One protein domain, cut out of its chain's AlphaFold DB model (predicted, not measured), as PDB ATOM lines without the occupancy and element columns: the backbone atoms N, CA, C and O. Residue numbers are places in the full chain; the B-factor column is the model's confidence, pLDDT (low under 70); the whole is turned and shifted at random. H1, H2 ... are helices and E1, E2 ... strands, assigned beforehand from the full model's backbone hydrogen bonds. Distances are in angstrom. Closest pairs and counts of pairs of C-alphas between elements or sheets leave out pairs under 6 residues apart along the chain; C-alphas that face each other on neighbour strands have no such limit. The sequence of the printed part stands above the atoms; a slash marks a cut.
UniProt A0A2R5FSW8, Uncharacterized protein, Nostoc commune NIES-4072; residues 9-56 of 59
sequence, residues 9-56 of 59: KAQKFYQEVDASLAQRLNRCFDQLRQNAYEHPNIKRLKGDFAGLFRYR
ATOM      1  N   LYS A   9      52.866 -27.933  44.587       98.25
ATOM      2  CA  LYS A   9      52.710 -28.420  43.205       98.25
ATOM      3  C   LYS A   9      51.964 -27.410  42.326       98.25
ATOM      4  O   LYS A   9      52.382 -27.180  41.196       98.25
ATOM      5  N   ALA A  10      50.898 -26.797  42.843       97.69
ATOM      6  CA  ALA A  10      50.132 -25.785  42.118       97.69
ATOM      7  C   ALA A  10      50.939 -24.495  41.900       97.69
ATOM      8  O   ALA A  10      50.899 -23.933  40.811       97.69
ATOM      9  N   GLN A  11      51.713 -24.062  42.902       98.38
ATOM     10  CA  GLN A  11      52.603 -22.907  42.782       98.38
ATOM     11  C   GLN A  11      53.680 -23.138  41.720       98.38
ATOM     12  O   GLN A  11      53.869 -22.277  40.867       98.38
ATOM     13  N   LYS A  12      54.343 -24.303  41.734       98.56
ATOM     14  CA  LYS A  12      55.346 -24.643  40.717       98.56
ATOM     15  C   LYS A  12      54.738 -24.631  39.313       98.56
ATOM     16  O   LYS A  12      55.288 -23.998  38.426       98.56
ATOM     17  N   PHE A  13      53.569 -25.250  39.138       98.12
ATOM     18  CA  PHE A  13      52.856 -25.212  37.861       98.12
ATOM     19  C   PHE A  13      52.557 -23.773  37.419       98.12
ATOM     20  O   PHE A  13      52.869 -23.404  36.297       98.12
ATOM     21  N   TYR A  14      52.017 -22.934  38.308       98.00
ATOM     22  CA  TYR A  14      51.728 -21.529  38.004       98.00
ATOM     23  C   TYR A  14      52.974 -20.722  37.588       98.00
ATOM     24  O   TYR A  14      52.856 -19.794  36.795       98.00
ATOM     25  N   GLN A  15      54.161 -21.072  38.082       98.06
ATOM     26  CA  GLN A  15      55.417 -20.415  37.700       98.06
ATOM     27  C   GLN A  15      55.935 -20.836  36.314       98.06
ATOM     28  O   GLN A  15      56.726 -20.106  35.725       98.06
ATOM     29  N   GLU A  16      55.514 -21.994  35.800       98.12
ATOM     30  CA  GLU A  16      56.020 -22.588  34.552       98.12
ATOM     31  C   GLU A  16      55.107 -22.334  33.338       98.12
ATOM     32  O   GLU A  16      55.507 -22.595  32.203       98.12
ATOM     33  N   VAL A  17      53.877 -21.852  33.546       97.44
ATOM     34  CA  VAL A  17      52.921 -21.621  32.450       97.44
ATOM     35  C   VAL A  17      53.259 -20.384  31.618       97.44
ATOM     36  O   VAL A  17      53.858 -19.423  32.097       97.44
ATOM     37  N   ASP A  18      52.796 -20.378  30.366       97.81
ATOM     38  CA  ASP A  18      52.883 -19.197  29.514       97.81
ATOM     39  C   ASP A  18      52.063 -18.009  30.057       97.81
ATOM     40  O   ASP A  18      51.150 -18.145  30.884       97.81
ATOM     41  N   ALA A  19      52.368 -16.815  29.545       97.50
ATOM     42  CA  ALA A  19      51.727 -15.577  29.975       97.50
ATOM     43  C   ALA A  19      50.198 -15.572  29.756       97.50
ATOM     44  O   ALA A  19      49.458 -14.987  30.550       97.50
ATOM     45  N   SER A  20      49.707 -16.242  28.709       96.25
ATOM     46  CA  SER A  20      48.279 -16.294  28.376       96.25
ATOM     47  C   SER A  20      47.498 -17.139  29.387       96.25
ATOM     48  O   SER A  20      46.419 -16.759  29.862       96.25
ATOM     49  N   LEU A  21      48.042 -18.289  29.781       96.75
ATOM     50  CA  LEU A  21      47.480 -19.127  30.827       96.75
ATOM     51  C   LEU A  21      47.613 -18.466  32.204       96.75
ATOM     52  O   LEU A  21      46.628 -18.457  32.944       96.75
ATOM     53  N   ALA A  22      48.747 -17.831  32.516       97.69
ATOM     54  CA  ALA A  22      48.923 -17.079  33.759       97.69
ATOM     55  C   ALA A  22      47.851 -15.987  33.930       97.69
ATOM     56  O   ALA A  22      47.217 -15.898  34.981       97.69
ATOM     57  N   GLN A  23      47.551 -15.213  32.880       97.50
ATOM     58  CA  GLN A  23      46.481 -14.205  32.921       97.50
ATOM     59  C   GLN A  23      45.096 -14.814  33.186       97.50
ATOM     60  O   GLN A  23      44.298 -14.252  33.939       97.50
ATOM     61  N   ARG A  24      44.785 -15.974  32.593       96.88
ATOM     62  CA  ARG A  24      43.520 -16.681  32.862       96.88
ATOM     63  C   ARG A  24      43.446 -17.192  34.301       96.88
ATOM     64  O   ARG A  24      42.377 -17.106  34.905       96.88
ATOM     65  N   LEU A  25      44.558 -17.686  34.843       97.25
ATOM     66  CA  LEU A  25      44.655 -18.117  36.236       97.25
ATOM     67  C   LEU A  25      44.486 -16.940  37.200       97.25
ATOM     68  O   LEU A  25      43.700 -17.055  38.132       97.25
ATOM     69  N   ASN A  26      45.096 -15.785  36.928       97.19
ATOM     70  CA  ASN A  26      44.931 -14.592  37.764       97.19
ATOM     71  C   ASN A  26      43.470 -14.134  37.846       97.19
ATOM     72  O   ASN A  26      42.957 -13.942  38.945       97.19
ATOM     73  N   ARG A  27      42.750 -14.097  36.716       95.62
ATOM     74  CA  ARG A  27      41.304 -13.800  36.718       95.62
ATOM     75  C   ARG A  27      40.492 -14.811  37.533       95.62
ATOM     76  O   ARG A  27      39.549 -14.437  38.221       95.62
ATOM     77  N   CYS A  28      40.854 -16.093  37.464       96.00
ATOM     78  CA  CYS A  28      40.252 -17.132  38.301       96.00
ATOM     79  C   CYS A  28      40.527 -16.873  39.792       96.00
ATOM     80  O   CYS A  28      39.607 -16.918  40.603       96.00
ATOM     81  N   PHE A  29      41.769 -16.554  40.155       96.50
ATOM     82  CA  PHE A  29      42.168 -16.280  41.534       96.50
ATOM     83  C   PHE A  29      41.421 -15.085  42.126       96.50
ATOM     84  O   PHE A  29      40.947 -15.170  43.257       96.50
ATOM     85  N   ASP A  30      41.252 -14.010  41.359       95.56
ATOM     86  CA  ASP A  30      40.495 -12.836  41.800       95.56
ATOM     87  C   ASP A  30      39.023 -13.171  42.059       95.56
ATOM     88  O   ASP A  30      38.486 -12.800  43.105       95.56
ATOM     89  N   GLN A  31      38.401 -13.967  41.181       94.56
ATOM     90  CA  GLN A  31      37.040 -14.465  41.390       94.56
ATOM     91  C   GLN A  31      36.936 -15.318  42.664       94.56
ATOM     92  O   GLN A  31      36.022 -15.127  43.466       94.56
ATOM     93  N   LEU A  32      37.878 -16.240  42.878       95.31
ATOM     94  CA  LEU A  32      37.873 -17.140  44.035       95.31
ATOM     95  C   LEU A  32      38.036 -16.393  45.365       95.31
ATOM     96  O   LEU A  32      37.411 -16.771  46.355       95.31
ATOM     97  N   ARG A  33      38.825 -15.310  45.398       95.94
ATOM     98  CA  ARG A  33      38.952 -14.461  46.595       95.94
ATOM     99  C   ARG A  33      37.632 -13.779  46.962       95.94
ATOM    100  O   ARG A  33      37.380 -13.547  48.147       95.94
ATOM    101  N   GLN A  34      36.787 -13.477  45.975       94.88
ATOM    102  CA  GLN A  34      35.466 -12.888  46.194       94.88
ATOM    103  C   GLN A  34      34.435 -13.947  46.600       94.88
ATOM    104  O   GLN A  34      33.823 -13.828  47.661       94.88
ATOM    105  N   ASN A  35      34.270 -14.997  45.787       92.88
ATOM    106  CA  ASN A  35      33.354 -16.103  46.051       92.88
ATOM    107  C   ASN A  35      33.889 -17.415  45.454       92.88
ATOM    108  O   ASN A  35      33.863 -17.632  44.242       92.88
ATOM    109  N   ALA A  36      34.342 -18.313  46.331       90.38
ATOM    110  CA  ALA A  36      34.915 -19.600  45.952       90.38
ATOM    111  C   ALA A  36      33.876 -20.704  45.667       90.38
ATOM    112  O   ALA A  36      34.257 -21.807  45.273       90.38
ATOM    113  N   TYR A  37      32.580 -20.441  45.870       92.56
ATOM    114  CA  TYR A  37      31.535 -21.470  45.838       92.56
ATOM    115  C   TYR A  37      30.521 -21.283  44.709       92.56
ATOM    116  O   TYR A  37      29.977 -22.273  44.216       92.56
ATOM    117  N   GLU A  38      30.285 -20.042  44.282       91.56
ATOM    118  CA  GLU A  38      29.238 -19.707  43.316       91.56
ATOM    119  C   GLU A  38      29.807 -18.906  42.144       91.56
ATOM    120  O   GLU A  38      30.150 -17.731  42.255       91.56
ATOM    121  N   HIS A  39      29.918 -19.578  40.998       93.19
ATOM    122  CA  HIS A  39      30.264 -18.991  39.707       93.19
ATOM    123  C   HIS A  39      29.921 -20.007  38.600       93.19
ATOM    124  O   HIS A  39      30.063 -21.208  38.840       93.19
ATOM    125  N   PRO A  40      29.546 -19.601  37.370       93.94
ATOM    126  CA  PRO A  40      29.227 -20.544  36.286       93.94
ATOM    127  C   PRO A  40      30.342 -21.554  35.957       93.94
ATOM    128  O   PRO A  40      30.075 -22.676  35.527       93.94
ATOM    129  N   ASN A  41      31.602 -21.176  36.196       95.44
ATOM    130  CA  ASN A  41      32.757 -22.058  35.992       95.44
ATOM    131  C   ASN A  41      33.060 -22.979  37.181       95.44
ATOM    132  O   ASN A  41      33.951 -23.823  37.061       95.44
ATOM    133  N   ILE A  42      32.351 -22.833  38.302       96.00
ATOM    134  CA  ILE A  42      32.539 -23.631  39.513       96.00
ATOM    135  C   ILE A  42      31.548 -24.789  39.518       96.00
ATOM    136  O   ILE A  42      30.341 -24.608  39.374       96.00
ATOM    137  N   LYS A  43      32.059 -26.008  39.703       96.19
ATOM    138  CA  LYS A  43      31.227 -27.200  39.904       96.19
ATOM    139  C   LYS A  43      31.705 -27.984  41.116       96.19
ATOM    140  O   LYS A  43      32.905 -28.218  41.263       96.19
ATOM    141  N   ARG A  44      30.753 -28.426  41.943       97.00
ATOM    142  CA  ARG A  44      31.002 -29.366  43.044       97.00
ATOM    143  C   ARG A  44      31.446 -30.710  42.478       97.00
ATOM    144  O   ARG A  44      30.857 -31.208  41.515       97.00
ATOM    145  N   LEU A  45      32.485 -31.274  43.076       97.38
ATOM    146  CA  LEU A  45      32.950 -32.618  42.767       97.38
ATOM    147  C   LEU A  45      32.132 -33.660  43.548       97.38
ATOM    148  O   LEU A  45      31.446 -33.341  44.520       97.38
ATOM    149  N   LYS A  46      32.155 -34.903  43.063       96.81
ATOM    150  CA  LYS A  46      31.424 -36.056  43.613       96.81
ATOM    151  C   LYS A  46      32.402 -37.205  43.890       96.81
ATOM    152  O   LYS A  46      33.539 -37.154  43.426       96.81
ATOM    153  N   GLY A  47      31.941 -38.244  44.589       97.12
ATOM    154  CA  GLY A  47      32.754 -39.420  44.924       97.12
ATOM    155  C   GLY A  47      33.876 -39.064  45.898       97.12
ATOM    156  O   GLY A  47      33.647 -38.289  46.824       97.12
ATOM    157  N   ASP A  48      35.086 -39.558  45.643       97.69
ATOM    158  CA  ASP A  48      36.268 -39.372  46.507       97.69
ATOM    159  C   ASP A  48      36.670 -37.903  46.717       97.69
ATOM    160  O   ASP A  48      37.376 -37.571  47.665       97.69
ATOM    161  N   PHE A  49      36.203 -37.002  45.848       96.69
ATOM    162  CA  PHE A  49      36.439 -35.560  45.944       96.69
ATOM    163  C   PHE A  49      35.206 -34.782  46.433       96.69
ATOM    164  O   PHE A  49      35.120 -33.568  46.231       96.69
ATOM    165  N   ALA A  50      34.218 -35.454  47.030       97.12
ATOM    166  CA  ALA A  50      33.055 -34.790  47.609       97.12
ATOM    167  C   ALA A  50      33.483 -33.725  48.636       97.12
ATOM    168  O   ALA A  50      34.387 -33.931  49.438       97.12
ATOM    169  N   GLY A  51      32.838 -32.556  48.578       95.69
ATOM    170  CA  GLY A  51      33.214 -31.383  49.379       95.69
ATOM    171  C   GLY A  51      34.236 -30.458  48.706       95.69
ATOM    172  O   GLY A  51      34.385 -29.317  49.135       95.69
ATOM    173  N   LEU A  52      34.876 -30.895  47.615       96.31
ATOM    174  CA  LEU A  52      35.754 -30.059  46.797       96.31
ATOM    175  C   LEU A  52      35.033 -29.495  45.564       96.31
ATOM    176  O   LEU A  52      33.944 -29.924  45.169       96.31
ATOM    177  N   PHE A  53      35.680 -28.519  44.930       96.62
ATOM    178  CA  PHE A  53      35.172 -27.799  43.768       96.62
ATOM    179  C   PHE A  53      36.217 -27.803  42.652       96.62
ATOM    180  O   PHE A  53      37.418 -27.777  42.918       96.62
ATOM    181  N   ARG A  54      35.765 -27.782  41.394       95.44
ATOM    182  CA  ARG A  54      36.622 -27.433  40.250       95.44
ATOM    183  C   ARG A  54      36.217 -26.081  39.694       95.44
ATOM    184  O   ARG A  54      35.023 -25.812  39.577       95.44
ATOM    185  N   TYR A  55      37.202 -25.309  39.254       96.00
ATOM    186  CA  TYR A  55      37.001 -24.093  38.479       96.00
ATOM    187  C   TYR A  55      37.509 -24.314  37.054       96.00
ATOM    188  O   TYR A  55      38.651 -24.728  36.855       96.00
ATOM    189  N   ARG A  56      36.679 -24.043  36.045       95.12
ATOM    190  CA  ARG A  56      37.100 -24.126  34.643       95.12
ATOM    191  C   ARG A  56      37.911 -22.894  34.237       95.12
ATOM    192  O   ARG A  56      37.383 -21.785  34.221       95.12
TER     193      ARG A  56
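Overview. This is residues 9 to 56 of the 59 residues of an uncharacterized protein of Nostoc commune NIES-4072 (UniProt A0A2R5FSW8). The model is an open frame: the long helix H2 makes its base, the short helix H1 folds back at one end of it to form a V, and at the other end the small hairpin of E1 and E2 turns back, with its tip, residues 46 to 51, sticking out. The printed part has 48 residues, with two named helices and then two named strands along the chain, the strands antiparallel in the order E1 - E2. The class is mostly helix. The whole is loose, with a radius of gyration of the C-alphas of 12.1 A and spans of 32 by 23 by 14 A.

Arrangement. Begin with H1, residues 9 to 16, and H2, residues 19 to 34: they are close but not clearly touching, and their closest C-alphas, those of Tyr 14 and Ala 22, are 6.8 A apart. Their lines stand at a steep tilt of 42 degrees, opposite ways. In both helices every O i to N i+4 pair is within hydrogen-bond range. Go on to E1, residues 42 to 44, and E2, residues 53 to 55, an antiparallel hairpin at 157 degrees; look for N 43 and O 54 at 3.0 A, and N 54 and O 43 at 2.9 A. The closest C-alphas of H2 and E2, those of Cys 28 and Tyr 55, are 7.7 A apart. H1 is apart from E1 and from E2.

Along the chain. Find C-alpha 9 at (52.710, -28.420, 43.205), where H1 begins; it runs 10.9 A to C-alpha 16. H2 runs 23.1 A from C-alpha 19 to C-alpha 34 at (35.466, -12.888, 46.194). E1 spans 6.9 A, and E2 spans 6.7 A, ending at C-alpha 55 at (37.001, -24.093, 38.479).

Size, cuts and confidence. The C-alphas farthest apart, those of Ala 19 and Gly 47, are 33.9 A apart. The printed part has no cut and no long link. Mean pLDDT of the printed part is 96.2, and no printed residue is under 70.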